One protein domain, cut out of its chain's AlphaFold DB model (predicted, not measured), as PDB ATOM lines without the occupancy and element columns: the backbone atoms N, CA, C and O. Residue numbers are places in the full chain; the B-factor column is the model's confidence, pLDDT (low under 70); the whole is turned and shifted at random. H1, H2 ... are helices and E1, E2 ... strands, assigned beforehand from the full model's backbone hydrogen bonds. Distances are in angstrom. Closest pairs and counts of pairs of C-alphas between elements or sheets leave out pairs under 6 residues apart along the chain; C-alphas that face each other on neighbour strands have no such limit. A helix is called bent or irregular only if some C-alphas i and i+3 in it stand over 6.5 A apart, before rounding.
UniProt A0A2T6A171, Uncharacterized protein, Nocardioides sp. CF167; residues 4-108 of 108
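Overview. This is residues 4 to 108 of the 108 residues of an uncharacterized protein of Nocardioides sp. CF167 (UniProt A0A2T6A171). This is a long helical hairpin with a small head: H1 and H2 run side by side in opposite ways, and the head, with the short helix H3, the short strand E1 and both ends of the printed part, sits at the end where H1 begins and H2 ends. The hairpin makes the length of the rod, and the turn from H1 to H2, residues 35 to 42, lies at its far end. The printed part has 105 residues with three named helices and one named strand, in the order H1, H2, H3, E1, and its class is mostly helix. It is only just loose, close to extended, with a radius of gyration of the C-alphas of 19.1 A and spans of 64 by 21 by 20 A.

Along the chain. Start at Thr 4 and go on to C-alpha 11 at (2.708, 25.206, -37.426), where H1, residues 11 to 34, begins; it runs 34.6 A from first to last C-alpha. Then find C-alpha 43 at (3.101, -20.280, -58.805); from there H2, residues 43 to 75, runs 47.3 A. H2 is neither bent nor irregular, but only just: C-alphas 44 and 47 are 6.2 A apart. Next come H3, residues 86 to 95, 14.5 A long, and E1, residues 105 to 107, 7.0 A long, which ends at C-alpha 107 at (-4.884, 40.615, -45.372).

Arrangement. Look first at the helical hairpin of H1 and H2: they touch, with the C-alphas of His 23 and Ser 64 the closest at 4.6 A. They run opposite ways at a shallow tilt of 23 degrees. H2 and H3, also a helical hairpin, only just touch, with 3 pairs of C-alphas within 8 A, and H2 does so with residues 70 to 74 alone. Their closest C-alphas, those of Ser 70 and Leu 95, are 6.9 A apart, and they run opposite ways at a steep tilt of 40 degrees. H1 and H3 are close but not clearly touching; their closest C-alphas, those of Ala 15 and Leu 95, are 7.5 A apart. The closest C-alphas of H3 and E1, those of Ala 89 and Ile 105, are 6.8 A apart. E1 is apart from H1 and H2 and pairs with no named strand, but residues 4 to 5 pair antiparallel with its residues 105 to 106. In H1 and H3 every O i to N i+4 pair is within hydrogen-bond range; in H2, 27 of 29 are.

Size, cuts and confidence. The two C-alphas farthest apart, those of Ser 42 and Ala 108, are 64.7 A apart, while the first and last printed C-alphas, those of Thr 4 and Ala 108, are 6.4 A apart. The printed part has no cut, and the links H1 to H2, H2 to H3 and H3 to E1 are short. The mean pLDDT of the printed part is 89.1; look for values under 70 at residues 78 to 82, residue 84 and residue 108, the chain's last.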
ATOM      1  N   THR A   4      -1.879  36.396 -44.718       81.81
ATOM      2  CA  THR A   4      -1.333  35.538 -43.664       81.81
ATOM      3  C   THR A   4      -2.355  34.499 -43.218       81.81
ATOM      4  O   THR A   4      -3.568  34.707 -43.308       81.81
ATOM      5  N   LEU A   5      -1.859  33.357 -42.739       84.75
ATOM      6  CA  LEU A   5      -2.658  32.323 -42.082       84.75
ATOM      7  C   LEU A   5      -2.558  32.491 -40.568       84.75
ATOM      8  O   LEU A   5      -1.464  32.444 -40.013       84.75
ATOM      9  N   ASP A   6      -3.701  32.640 -39.898       86.94
ATOM     10  CA  ASP A   6      -3.777  32.760 -38.439       86.94
ATOM     11  C   ASP A   6      -3.562  31.391 -37.779       86.94
ATOM     12  O   ASP A   6      -4.505  30.684 -37.412       86.94
ATOM     13  N   VAL A   7      -2.298  30.981 -37.704       85.06
ATOM     14  CA  VAL A   7      -1.847  29.747 -37.061       85.06
ATOM     15  C   VAL A   7      -0.717  30.041 -36.074       85.06
ATOM     16  O   VAL A   7       0.040  30.991 -36.273       85.06
ATOM     17  N   PRO A   8      -0.569  29.233 -35.010       87.50
ATOM     18  CA  PRO A   8       0.552  29.381 -34.091       87.50
ATOM     19  C   PRO A   8       1.920  29.328 -34.798       87.50
ATOM     20  O   PRO A   8       2.067  28.613 -35.799       87.50
ATOM     21  N   PRO A   9       2.943  30.019 -34.258       82.50
ATOM     22  CA  PRO A   9       4.303  29.952 -34.780       82.50
ATOM     23  C   PRO A   9       4.791  28.507 -34.911       82.50
ATOM     24  O   PRO A   9       4.535  27.670 -34.044       82.50
ATOM     25  N   GLY A  10       5.486  28.206 -36.007       85.06
ATOM     26  CA  GLY A  10       6.024  26.872 -36.283       85.06
ATOM     27  C   GLY A  10       5.014  25.852 -36.822       85.06
ATOM     28  O   GLY A  10       5.435  24.789 -37.265       85.06
ATOM     29  N   VAL A  11       3.705  26.145 -36.865       90.19
ATOM     30  CA  VAL A  11       2.708  25.206 -37.426       90.19
ATOM     31  C   VAL A  11       2.898  24.992 -38.926       90.19
ATOM     32  O   VAL A  11       2.790  23.859 -39.389       90.19
ATOM     33  N   LEU A  12       3.196  26.052 -39.682       88.31
ATOM     34  CA  LEU A  12       3.444  25.952 -41.126       88.31
ATOM     35  C   LEU A  12       4.697  25.118 -41.415       88.31
ATOM     36  O   LEU A  12       4.656  24.199 -42.227       88.31
ATOM     37  N   GLU A  13       5.779  25.379 -40.681       88.75
ATOM     38  CA  GLU A  13       7.024  24.619 -40.799       88.75
ATOM     39  C   GLU A  13       6.829  23.149 -40.396       88.75
ATOM     40  O   GLU A  13       7.243  22.242 -41.114       88.75
ATOM     41  N   ALA A  14       6.142  22.891 -39.278       90.88
ATOM     42  CA  ALA A  14       5.834  21.538 -38.830       90.88
ATOM     43  C   ALA A  14       4.948  20.782 -39.832       90.88
ATOM     44  O   ALA A  14       5.152  19.589 -40.043       90.88
ATOM     45  N   ALA A  15       3.990  21.462 -40.471       92.12
ATOM     46  CA  ALA A  15       3.170  20.874 -41.525       92.12
ATOM     47  C   ALA A  15       4.011  20.523 -42.762       92.12
ATOM     48  O   ALA A  15       3.877  19.414 -43.279       92.12
ATOM     49  N   GLY A  16       4.911  21.414 -43.192       92.00
ATOM     50  CA  GLY A  16       5.858  21.145 -44.276       92.00
ATOM     51  C   GLY A  16       6.733  19.922 -43.989       92.00
ATOM     52  O   GLY A  16       6.758  18.986 -44.785       92.00
ATOM     53  N   ARG A  17       7.357  19.869 -42.803       92.94
ATOM     54  CA  ARG A  17       8.154  18.710 -42.360       92.94
ATOM     55  C   ARG A  17       7.336  17.423 -42.289       92.94
ATOM     56  O   ARG A  17       7.829  16.368 -42.656       92.94
ATOM     57  N   ALA A  18       6.077  17.487 -41.855       94.88
ATOM     58  CA  ALA A  18       5.217  16.305 -41.809       94.88
ATOM     59  C   ALA A  18       4.923  15.734 -43.208       94.88
ATOM     60  O   ALA A  18       4.811  14.515 -43.357       94.88
ATOM     61  N   TRP A  19       4.802  16.590 -44.228       95.81
ATOM     62  CA  TRP A  19       4.659  16.158 -45.621       95.81
ATOM     63  C   TRP A  19       5.950  15.569 -46.191       95.81
ATOM     64  O   TRP A  19       5.885  14.577 -46.918       95.81
ATOM     65  N   ASP A  20       7.099  16.132 -45.825       95.38
ATOM     66  CA  ASP A  20       8.418  15.613 -46.197       95.38
ATOM     67  C   ASP A  20       8.672  14.229 -45.568       95.38
ATOM     68  O   ASP A  20       8.900  13.243 -46.265       95.38
ATOM     69  N   ASP A  21       8.429  14.093 -44.261       96.69
ATOM     70  CA  ASP A  21       8.466  12.812 -43.546       96.69
ATOM     71  C   ASP A  21       7.540  11.758 -44.179       96.69
ATOM     72  O   ASP A  21       7.841  10.559 -44.185       96.69
ATOM     73  N   ALA A  22       6.357  12.174 -44.646       96.31
ATOM     74  CA  ALA A  22       5.417  11.285 -45.320       96.31
ATOM     75  C   ALA A  22       5.961  10.831 -46.681       96.31
ATOM     76  O   ALA A  22       5.858   9.643 -47.002       96.31
ATOM     77  N   HIS A  23       6.572  11.740 -47.447       96.56
ATOM     78  CA  HIS A  23       7.259  11.409 -48.691       96.56
ATOM     79  C   HIS A  23       8.347  10.356 -48.457       96.56
ATOM     80  O   HIS A  23       8.299   9.292 -49.079       96.56
ATOM     81  N   ASP A  24       9.248  10.588 -47.504       97.12
ATOM     82  CA  ASP A  24      10.354   9.681 -47.187       97.12
ATOM     83  C   ASP A  24       9.872   8.289 -46.769       97.12
ATOM     84  O   ASP A  24      10.379   7.260 -47.232       97.12
ATOM     85  N   LYS A  25       8.836   8.227 -45.925       97.56
ATOM     86  CA  LYS A  25       8.228   6.954 -45.510       97.56
ATOM     87  C   LYS A  25       7.648   6.193 -46.698       97.56
ATOM     88  O   LYS A  25       7.815   4.972 -46.761       97.56
ATOM     89  N   LEU A  26       6.992   6.889 -47.627       97.62
ATOM     90  CA  LEU A  26       6.402   6.289 -48.822       97.62
ATOM     91  C   LEU A  26       7.472   5.826 -49.814       97.62
ATOM     92  O   LEU A  26       7.375   4.706 -50.308       97.62
ATOM     93  N   VAL A  27       8.529   6.609 -50.042       96.75
ATOM     94  CA  VAL A  27       9.686   6.189 -50.853       96.75
ATOM     95  C   VAL A  27      10.337   4.943 -50.257       96.75
ATOM     96  O   VAL A  27      10.574   3.960 -50.961       96.75
ATOM     97  N   GLY A  28      10.551   4.929 -48.939       96.00
ATOM     98  CA  GLY A  28      11.057   3.750 -48.246       96.00
ATOM     99  C   GLY A  28      10.115   2.546 -48.344       96.00
ATOM    100  O   GLY A  28      10.577   1.409 -48.384       96.00
ATOM    101  N   ALA A  29       8.796   2.752 -48.367       95.75
ATOM    102  CA  ALA A  29       7.823   1.677 -48.556       95.75
ATOM    103  C   ALA A  29       7.881   1.096 -49.975       95.75
ATOM    104  O   ALA A  29       7.936  -0.124 -50.105       95.75
ATOM    105  N   VAL A  30       7.959   1.944 -51.007       95.06
ATOM    106  CA  VAL A  30       8.146   1.523 -52.409       95.06
ATOM    107  C   VAL A  30       9.400   0.663 -52.543       95.06
ATOM    108  O   VAL A  30       9.314  -0.472 -52.999       95.06
ATOM    109  N   ALA A  31      10.540   1.130 -52.025       95.19
ATOM    110  CA  ALA A  31      11.793   0.377 -52.084       95.19
ATOM    111  C   ALA A  31      11.703  -1.000 -51.396       95.19
ATOM    112  O   ALA A  31      12.289  -1.973 -51.865       95.19
ATOM    113  N   ARG A  32      10.956  -1.102 -50.286       95.88
ATOM    114  CA  ARG A  32      10.722  -2.385 -49.603       95.88
ATOM    115  C   ARG A  32       9.813  -3.309 -50.407       95.88
ATOM    116  O   ARG A  32      10.070  -4.504 -50.407       95.88
ATOM    117  N   LEU A  33       8.774  -2.779 -51.056       94.44
ATOM    118  CA  LEU A  33       7.861  -3.566 -51.892       94.44
ATOM    119  C   LEU A  33       8.574  -4.111 -53.133       94.44
ATOM    120  O   LEU A  33       8.468  -5.301 -53.421       94.44
ATOM    121  N   ASP A  34       9.347  -3.266 -53.812       91.69
ATOM    122  CA  ASP A  34      10.094  -3.632 -55.020       91.69
ATOM    123  C   ASP A  34      11.231  -4.629 -54.724       91.69
ATOM    124  O   ASP A  34      11.647  -5.387 -55.599       91.69
ATOM    125  N   GLY A  35      11.724  -4.649 -53.481       92.44
ATOM    126  CA  GLY A  35      12.766  -5.564 -53.014       92.44
ATOM    127  C   GLY A  35      12.275  -6.950 -52.577       92.44
ATOM    128  O   GLY A  35      13.091  -7.750 -52.121       92.44
ATOM    129  N   ILE A  36      10.973  -7.247 -52.661       94.19
ATOM    130  CA  ILE A  36      10.440  -8.552 -52.244       94.19
ATOM    131  C   ILE A  36      10.819  -9.629 -53.265       94.19
ATOM    132  O   ILE A  36      10.393  -9.599 -54.420       94.19
ATOM    133  N   ASP A  37      11.569 -10.630 -52.803       93.56
ATOM    134  CA  ASP A  37      11.878 -11.823 -53.585       93.56
ATOM    135  C   ASP A  37      10.719 -12.833 -53.535       93.56
ATOM    136  O   ASP A  37      10.180 -13.159 -52.476       93.56
ATOM    137  N   LEU A  38      10.330 -13.332 -54.708       93.94
ATOM    138  CA  LEU A  38       9.236 -14.285 -54.899       93.94
ATOM    139  C   LEU A  38       9.720 -15.666 -55.358       93.94
ATOM    140  O   LEU A  38       8.886 -16.515 -55.677       93.94
ATOM    141  N   THR A  39      11.034 -15.887 -55.446       92.12
ATOM    142  CA  THR A  39      11.639 -17.106 -56.011       92.12
ATOM    143  C   THR A  39      11.250 -18.387 -55.273       92.12
ATOM    144  O   THR A  39      11.077 -19.422 -55.915       92.12
ATOM    145  N   GLU A  40      11.039 -18.329 -53.957       93.31
ATOM    146  CA  GLU A  40      10.657 -19.491 -53.138       93.31
ATOM    147  C   GLU A  40       9.139 -19.750 -53.091       93.31
ATOM    148  O   GLU A  40       8.676 -20.722 -52.487       93.31
ATOM    149  N   LEU A  41       8.327 -18.900 -53.729       91.88
ATOM    150  CA  LEU A  41       6.874 -19.038 -53.711       91.88
ATOM    151  C   LEU A  41       6.376 -19.976 -54.813       91.88
ATOM    152  O   LEU A  41       6.819 -19.944 -55.959       91.88
ATOM    153  N   SER A  42       5.357 -20.773 -54.483       94.44
ATOM    154  CA  SER A  42       4.630 -21.549 -55.493       94.44
ATOM    155  C   SER A  42       3.907 -20.630 -56.483       94.44
ATOM    156  O   SER A  42       3.372 -19.592 -56.092       94.44
ATOM    157  N   THR A  43       3.756 -21.062 -57.739       90.06
ATOM    158  CA  THR A  43       3.101 -20.280 -58.805       90.06
ATOM    159  C   THR A  43       1.693 -19.794 -58.438       90.06
ATOM    160  O   THR A  43       1.303 -18.689 -58.810       90.06
ATOM    161  N   ARG A  44       0.935 -20.586 -57.662       94.06
ATOM    162  CA  ARG A  44      -0.408 -20.216 -57.178       94.06
ATOM    163  C   ARG A  44      -0.386 -18.978 -56.275       94.06
ATOM    164  O   ARG A  44      -1.357 -18.231 -56.255       94.06
ATOM    165  N   VAL A  45       0.699 -18.786 -55.530       94.69
ATOM    166  CA  VAL A  45       0.897 -17.664 -54.602       94.69
ATOM    167  C   VAL A  45       1.631 -16.514 -55.292       94.69
ATOM    168  O   VAL A  45       1.280 -15.358 -55.083       94.69
ATOM    169  N   THR A  46       2.587 -16.805 -56.175       95.94
ATOM    170  CA  THR A  46       3.360 -15.782 -56.892       95.94
ATOM    171  C   THR A  46       2.469 -14.826 -57.681       95.94
ATOM    172  O   THR A  46       2.682 -13.622 -57.623       95.94
ATOM    173  N   THR A  47       1.463 -15.328 -58.405       94.31
ATOM    174  CA  THR A  47       0.580 -14.483 -59.229       94.31
ATOM    175  C   THR A  47      -0.189 -13.429 -58.417       94.31
ATOM    176  O   THR A  47      -0.054 -12.247 -58.735       94.31
ATOM    177  N   PRO A  48      -0.964 -13.784 -57.370       96.12
ATOM    178  CA  PRO A  48      -1.659 -12.780 -56.568       96.12
ATOM    179  C   PRO A  48      -0.699 -11.859 -55.806       96.12
ATOM    180  O   PRO A  48      -0.995 -10.675 -55.677       96.12
ATOM    181  N   VAL A  49       0.459 -12.358 -55.351       96.19
ATOM    182  CA  VAL A  49       1.464 -11.506 -54.694       96.19
ATOM    183  C   VAL A  49       2.039 -10.484 -55.674       96.19
ATOM    184  O   VAL A  49       2.112  -9.313 -55.330       96.19
ATOM    185  N   LYS A  50       2.367 -10.869 -56.913       95.75
ATOM    186  CA  LYS A  50       2.820  -9.915 -57.941       95.75
ATOM    187  C   LYS A  50       1.791  -8.821 -58.206       95.75
ATOM    188  O   LYS A  50       2.157  -7.653 -58.206       95.75
ATOM    189  N   ALA A  51       0.522  -9.192 -58.375       95.62
ATOM    190  CA  ALA A  51      -0.549  -8.220 -58.593       95.62
ATOM    191  C   ALA A  51      -0.701  -7.257 -57.404       95.62
ATOM    192  O   ALA A  51      -0.867  -6.057 -57.592       95.62
ATOM    193  N   PHE A  52      -0.595  -7.771 -56.174       95.62
ATOM    194  CA  PHE A  52      -0.579  -6.944 -54.971       95.62
ATOM    195  C   PHE A  52       0.607  -5.969 -54.974       95.62
ATOM    196  O   PHE A  52       0.407  -4.774 -54.777       95.62
ATOM    197  N   LEU A  53       1.826  -6.458 -55.219       96.62
ATOM    198  CA  LEU A  53       3.031  -5.625 -55.214       96.62
ATOM    199  C   LEU A  53       2.970  -4.527 -56.277       96.62
ATOM    200  O   LEU A  53       3.302  -3.386 -55.980       96.62
ATOM    201  N   GLU A  54       2.495  -4.851 -57.479       95.25
ATOM    202  CA  GLU A  54       2.335  -3.890 -58.571       95.25
ATOM    203  C   GLU A  54       1.373  -2.755 -58.191       95.25
ATOM    204  O   GLU A  54       1.727  -1.580 -58.307       95.25
ATOM    205  N   VAL A  55       0.184  -3.095 -57.681       97.00
ATOM    206  CA  VAL A  55      -0.825  -2.103 -57.277       97.00
ATOM    207  C   VAL A  55      -0.297  -1.221 -56.149       97.00
ATOM    208  O   VAL A  55      -0.325   0.005 -56.256       97.00
ATOM    209  N   TRP A  56       0.235  -1.821 -55.085       96.31
ATOM    210  CA  TRP A  56       0.660  -1.059 -53.911       96.31
ATOM    211  C   TRP A  56       1.936  -0.250 -54.143       96.31
ATOM    212  O   TRP A  56       2.050   0.850 -53.603       96.31
ATOM    213  N   SER A  57       2.871  -0.733 -54.967       95.94
ATOM    214  CA  SER A  57       4.056   0.046 -55.354       95.94
ATOM    215  C   SER A  57       3.657   1.270 -56.189       95.94
ATOM    216  O   SER A  57       4.127   2.387 -55.936       95.94
ATOM    217  N   ALA A  58       2.698   1.114 -57.112       96.06
ATOM    218  CA  ALA A  58       2.163   2.224 -57.897       96.06
ATOM    219  C   ALA A  58       1.416   3.255 -57.030       96.06
ATOM    220  O   ALA A  58       1.655   4.459 -57.158       96.06
ATOM    221  N   GLU A  59       0.549   2.802 -56.119       97.19
ATOM    222  CA  GLU A  59      -0.174   3.683 -55.195       97.19
ATOM    223  C   GLU A  59       0.779   4.438 -54.262       97.19
ATOM    224  O   GLU A  59       0.681   5.661 -54.135       97.19
ATOM    225  N   ALA A  60       1.750   3.746 -53.659       96.94
ATOM    226  CA  ALA A  60       2.737   4.373 -52.787       96.94
ATOM    227  C   ALA A  60       3.606   5.393 -53.546       96.94
ATOM    228  O   ALA A  60       3.889   6.470 -53.020       96.94
ATOM    229  N   THR A  61       3.956   5.114 -54.806       96.88
ATOM    230  CA  THR A  61       4.664   6.059 -55.685       96.88
ATOM    231  C   THR A  61       3.824   7.300 -55.995       96.88
ATOM    232  O   THR A  61       4.338   8.418 -56.028       96.88
ATOM    233  N   LEU A  62       2.522   7.136 -56.232       97.62
ATOM    234  CA  LEU A  62       1.624   8.264 -56.469       97.62
ATOM    235  C   LEU A  62       1.493   9.139 -55.214       97.62
ATOM    236  O   LEU A  62       1.640  10.361 -55.295       97.62
ATOM    237  N   LEU A  63       1.276   8.518 -54.055       97.06
ATOM    238  CA  LEU A  63       1.173   9.217 -52.774       97.06
ATOM    239  C   LEU A  63       2.488   9.904 -52.386       97.06
ATOM    240  O   LEU A  63       2.458  10.999 -51.819       97.06
ATOM    241  N   SER A  64       3.646   9.313 -52.708       96.94
ATOM    242  CA  SER A  64       4.941   9.934 -52.416       96.94
ATOM    243  C   SER A  64       5.120  11.217 -53.224       96.94
ATOM    244  O   SER A  64       5.508  12.241 -52.662       96.94
ATOM    245  N   ARG A  65       4.752  11.217 -54.512       96.62
ATOM    246  CA  ARG A  65       4.783  12.417 -55.368       96.62
ATOM    247  C   ARG A  65       3.833  13.504 -54.873       96.62
ATOM    248  O   ARG A  65       4.196  14.677 -54.874       96.62
ATOM    249  N   GLN A  66       2.633  13.123 -54.433       95.75
ATOM    250  CA  GLN A  66       1.682  14.065 -53.836       95.75
ATOM    251  C   GLN A  66       2.237  14.678 -52.548       95.75
ATOM    252  O   GLN A  66       2.152  15.889 -52.371       95.75
ATOM    253  N   SER A  67       2.853  13.865 -51.690       93.81
ATOM    254  CA  SER A  67       3.450  14.328 -50.433       93.81
ATOM    255  C   SER A  67       4.612  15.293 -50.682       93.81
ATOM    256  O   SER A  67       4.633  16.369 -50.092       93.81
ATOM    257  N   ALA A  68       5.497  14.988 -51.636       93.62
ATOM    258  CA  ALA A  68       6.569  15.897 -52.050       93.62
ATOM    259  C   ALA A  68       6.028  17.225 -52.608       93.62
ATOM    260  O   ALA A  68       6.520  18.295 -52.263       93.62
ATOM    261  N   SER A  69       4.981  17.181 -53.441       93.12
ATOM    262  CA  SER A  69       4.346  18.397 -53.969       93.12
ATOM    263  C   SER A  69       3.692  19.245 -52.870       93.12
ATOM    264  O   SER A  69       3.735  20.476 -52.934       93.12
ATOM    265  N   SER A  70       3.102  18.603 -51.861       92.62
ATOM    266  CA  SER A  70       2.566  19.278 -50.679       92.62
ATOM    267  C   SER A  70       3.675  19.903 -49.835       92.62
ATOM    268  O   SER A  70       3.526  21.050 -49.438       92.62
ATOM    269  N   ALA A  71       4.790  19.200 -49.607       89.94
ATOM    270  CA  ALA A  71       5.947  19.735 -48.887       89.94
ATOM    271  C   ALA A  71       6.544  20.958 -49.607       89.94
ATOM    272  O   ALA A  71       6.747  21.999 -48.986       89.94
ATOM    273  N   ALA A  72       6.715  20.873 -50.931       88.81
ATOM    274  CA  ALA A  72       7.201  21.981 -51.756       88.81
ATOM    275  C   ALA A  72       6.313  23.231 -51.649       88.81
ATOM    276  O   ALA A  72       6.827  24.340 -51.585       88.81
ATOM    277  N   ALA A  73       4.991  23.061 -51.520       88.06
ATOM    278  CA  ALA A  73       4.081  24.190 -51.327       88.06
ATOM    279  C   ALA A  73       4.403  25.015 -50.068       88.06
ATOM    280  O   ALA A  73       4.138  26.213 -50.060       88.06
ATOM    281  N   PHE A  74       4.955  24.390 -49.019       86.44
ATOM    282  CA  PHE A  74       5.409  25.086 -47.811       86.44
ATOM    283  C   PHE A  74       6.822  25.660 -47.950       86.44
ATOM    284  O   PHE A  74       7.124  26.636 -47.277       86.44
ATOM    285  N   ALA A  75       7.680  25.081 -48.794       79.75
ATOM    286  CA  ALA A  75       9.013  25.624 -49.066       79.75
ATOM    287  C   ALA A  75       8.961  26.926 -49.884       79.75
ATOM    288  O   ALA A  75       9.845  27.764 -49.750       79.75
ATOM    289  N   ASP A  76       7.907  27.103 -50.686       71.88
ATOM    290  CA  ASP A  76       7.645  28.320 -51.465       71.88
ATOM    291  C   ASP A  76       7.134  29.504 -50.606       71.88
ATOM    292  O   ASP A  76       6.898  30.590 -51.137       71.88
ATOM    293  N   LEU A  77       6.931  29.316 -49.294       70.12
ATOM    294  CA  LEU A  77       6.672  30.416 -48.360       70.12
ATOM    295  C   LEU A  77       7.964  31.223 -48.182       70.12
ATOM    296  O   LEU A  77       8.967  30.680 -47.721       70.12
ATOM    297  N   ASP A  78       7.935  32.510 -48.542       56.41
ATOM    298  CA  ASP A  78       9.084  33.408 -48.387       56.41
ATOM    299  C   ASP A  78       9.520  33.494 -46.912       56.41
ATOM    300  O   ASP A  78       8.742  33.193 -45.999       56.41
ATOM    301  N   ALA A  79      10.761  33.919 -46.669       53.91
ATOM    302  CA  ALA A  79      11.381  33.965 -45.339       53.91
ATOM    303  C   ALA A  79      10.566  34.760 -44.290       53.91
ATOM    304  O   ALA A  79      10.738  34.537 -43.091       53.91
ATOM    305  N   ASP A  80       9.644  35.616 -44.740       54.62
ATOM    306  CA  ASP A  80       8.752  36.437 -43.915       54.62
ATOM    307  C   ASP A  80       7.331  35.854 -43.727       54.62
ATOM    308  O   ASP A  80       6.458  36.516 -43.168       54.62
ATOM    309  N   LEU A  81       7.075  34.603 -44.148       60.41
ATOM    310  CA  LEU A  81       5.760  33.928 -44.088       60.41
ATOM    311  C   LEU A  81       4.647  34.645 -44.875       60.41
ATOM    312  O   LEU A  81       3.457  34.372 -44.672       60.41
ATOM    313  N   GLU A  82       5.018  35.547 -45.779       62.38
ATOM    314  CA  GLU A  82       4.071  36.246 -46.632       62.38
ATOM    315  C   GLU A  82       3.572  35.316 -47.736       62.38
ATOM    316  O   GLU A  82       4.333  34.782 -48.545       62.38
ATOM    317  N   ILE A  83       2.256  35.122 -47.778       70.31
ATOM    318  CA  ILE A  83       1.612  34.394 -48.862       70.31
ATOM    319  C   ILE A  83       1.214  35.426 -49.909       70.31
ATOM    320  O   ILE A  83       0.458  36.358 -49.629       70.31
ATOM    321  N   SER A  84       1.731  35.256 -51.122       69.62
ATOM    322  CA  SER A  84       1.600  36.221 -52.217       69.62
ATOM    323  C   SER A  84       0.149  36.505 -52.626       69.62
ATOM    324  O   SER A  84      -0.153  37.612 -53.086       69.62
ATOM    325  N   ASP A  85      -0.757  35.536 -52.443       76.69
ATOM    326  CA  ASP A  85      -2.182  35.686 -52.724       76.69
ATOM    327  C   ASP A  85      -3.106  34.796 -51.856       76.69
ATOM    328  O   ASP A  85      -2.704  33.832 -51.198       76.69
ATOM    329  N   ALA A  86      -4.405  35.117 -51.876       81.31
ATOM    330  CA  ALA A  86      -5.436  34.385 -51.139       81.31
ATOM    331  C   ALA A  86      -5.616  32.927 -51.604       81.31
ATOM    332  O   ALA A  86      -6.015  32.075 -50.806       81.31
ATOM    333  N   ALA A  87      -5.325  32.613 -52.870       83.56
ATOM    334  CA  ALA A  87      -5.470  31.260 -53.404       83.56
ATOM    335  C   ALA A  87      -4.381  30.326 -52.850       83.56
ATOM    336  O   ALA A  87      -4.683  29.203 -52.429       83.56
ATOM    337  N   GLY A  88      -3.144  30.813 -52.754       83.12
ATOM    338  CA  GLY A  88      -2.025  30.159 -52.091       83.12
ATOM    339  C   GLY A  88      -2.320  29.900 -50.617       83.12
ATOM    340  O   GLY A  88      -2.095  28.793 -50.129       83.12
ATOM    341  N   ALA A  89      -2.942  30.859 -49.924       85.81
ATOM    342  CA  ALA A  89      -3.288  30.702 -48.512       85.81
ATOM    343  C   ALA A  89      -4.383  29.652 -48.293       85.81
ATOM    344  O   ALA A  89      -4.296  28.839 -47.373       85.81
ATOM    345  N   VAL A  90      -5.391  29.602 -49.168       88.31
ATOM    346  CA  VAL A  90      -6.407  28.539 -49.137       88.31
ATOM    347  C   VAL A  90      -5.778  27.172 -49.406       88.31
ATOM    348  O   VAL A  90      -6.103  26.207 -48.705       88.31
ATOM    349  N   ARG A  91      -4.863  27.085 -50.381       88.12
ATOM    350  CA  ARG A  91      -4.142  25.846 -50.696       88.12
ATOM    351  C   ARG A  91      -3.338  25.372 -49.489       88.12
ATOM    352  O   ARG A  91      -3.550  24.246 -49.048       88.12
ATOM    353  N   LEU A  92      -2.503  26.227 -48.907       89.12
ATOM    354  CA  LEU A  92      -1.695  25.901 -47.729       89.12
ATOM    355  C   LEU A  92      -2.556  25.490 -46.538       89.12
ATOM    356  O   LEU A  92      -2.305  24.455 -45.926       89.12
ATOM    357  N   ARG A  93      -3.642  26.222 -46.269       91.44
ATOM    358  CA  ARG A  93      -4.601  25.874 -45.215       91.44
ATOM    359  C   ARG A  93      -5.177  24.472 -45.380       91.44
ATOM    360  O   ARG A  93      -5.351  23.762 -44.392       91.44
ATOM    361  N   SER A  94      -5.473  24.060 -46.613       91.69
ATOM    362  CA  SER A  94      -5.991  22.714 -46.891       91.69
ATOM    363  C   SER A  94      -4.971  21.606 -46.601       91.69
ATOM    364  O   SER A  94      -5.360  20.473 -46.315       91.69
ATOM    365  N   LEU A  95      -3.679  21.943 -46.621       92.00
ATOM    366  CA  LEU A  95      -2.566  21.033 -46.359       92.00
ATOM    367  C   LEU A  95      -2.168  20.975 -44.879       92.00
ATOM    368  O   LEU A  95      -1.336  20.148 -44.510       92.00
ATOM    369  N   LEU A  96      -2.767  21.810 -44.027       92.75
ATOM    370  CA  LEU A  96      -2.520  21.784 -42.592       92.75
ATOM    371  C   LEU A  96      -3.141  20.554 -41.913       92.75
ATOM    372  O   LEU A  96      -4.136  19.991 -42.406       92.75
ATOM    373  N   PRO A  97      -2.614  20.178 -40.729       90.19
ATOM    374  CA  PRO A  97      -3.288  19.255 -39.828       90.19
ATOM    375  C   PRO A  97      -4.741  19.672 -39.603       90.19
ATOM    376  O   PRO A  97      -5.052  20.862 -39.545       90.19
ATOM    377  N   TRP A  98      -5.630  18.690 -39.435       88.44
ATOM    378  CA  TRP A  98      -7.079  18.917 -39.369       88.44
ATOM    379  C   TRP A  98      -7.483  20.030 -38.391       88.44
ATOM    380  O   TRP A  98      -8.308  20.877 -38.723       88.44
ATOM    381  N   VAL A  99      -6.836  20.079 -37.223       90.25
ATOM    382  CA  VAL A  99      -7.082  21.079 -36.172       90.25
ATOM    383  C   VAL A  99      -6.837  22.530 -36.623       90.25
ATOM    384  O   VAL A  99      -7.433  23.448 -36.071       90.25
ATOM    385  N   HIS A 100      -6.020  22.746 -37.657       89.88
ATOM    386  CA  HIS A 100      -5.681  24.068 -38.193       89.88
ATOM    387  C   HIS A 100      -6.288  24.343 -39.579       89.88
ATOM    388  O   HIS A 100      -6.101  25.427 -40.128       89.88
ATOM    389  N   ARG A 101      -7.078  23.420 -40.149       88.69
ATOM    390  CA  ARG A 101      -7.709  23.613 -41.473       88.69
ATOM    391  C   ARG A 101      -8.750  24.732 -41.521       88.69
ATOM    392  O   ARG A 101      -9.099  25.191 -42.606       88.69
ATOM    393  N   ALA A 102      -9.243  25.176 -40.368       90.00
ATOM    394  CA  ALA A 102     -10.166  26.303 -40.251       90.00
ATOM    395  C   ALA A 102      -9.461  27.645 -39.969       90.00
ATOM    396  O   ALA A 102     -10.143  28.623 -39.677       90.00
ATOM    397  N   ALA A 103      -8.123  27.707 -40.046       88.62
ATOM    398  CA  ALA A 103      -7.372  28.939 -39.814       88.62
ATOM    399  C   ALA A 103      -7.897  30.100 -40.677       88.62
ATOM    400  O   ALA A 103      -8.203  29.936 -41.869       88.62
ATOM    401  N   ALA A 104      -8.024  31.276 -40.066       89.00
ATOM    402  CA  ALA A 104      -8.440  32.475 -40.777       89.00
ATOM    403  C   ALA A 104      -7.330  32.922 -41.738       89.00
ATOM    404  O   ALA A 104      -6.147  32.800 -41.425       89.00
ATOM    405  N   ILE A 105      -7.723  33.440 -42.900       87.69
ATOM    406  CA  ILE A 105      -6.812  34.104 -43.837       87.69
ATOM    407  C   ILE A 105      -7.036  35.601 -43.650       87.69
ATOM    408  O   ILE A 105      -8.179  36.053 -43.733       87.69
ATOM    409  N   ARG A 106      -5.976  36.345 -43.340       83.69
ATOM    410  CA  ARG A 106      -6.026  37.793 -43.110       83.69
ATOM    411  C   ARG A 106      -5.211  38.516 -44.167       83.69
ATOM    412  O   ARG A 106      -4.179  38.014 -44.595       83.69
ATOM    413  N   GLU A 107      -5.675  39.688 -44.565       78.50
ATOM    414  CA  GLU A 107      -4.884  40.615 -45.372       78.50
ATOM    415  C   GLU A 107      -3.796  41.231 -44.485       78.50
ATOM    416  O   GLU A 107      -4.081  41.587 -43.336       78.50
ATOM    417  N   ALA A 108      -2.559  41.260 -44.987       66.56
ATOM    418  CA  ALA A 108      -1.416  41.899 -44.340       66.56
ATOM    419  C   ALA A 108      -1.288  43.364 -44.779       66.56
ATOM    420  O   ALA A 108      -1.548  43.648 -45.975       66.56
TER     421      ALA A 108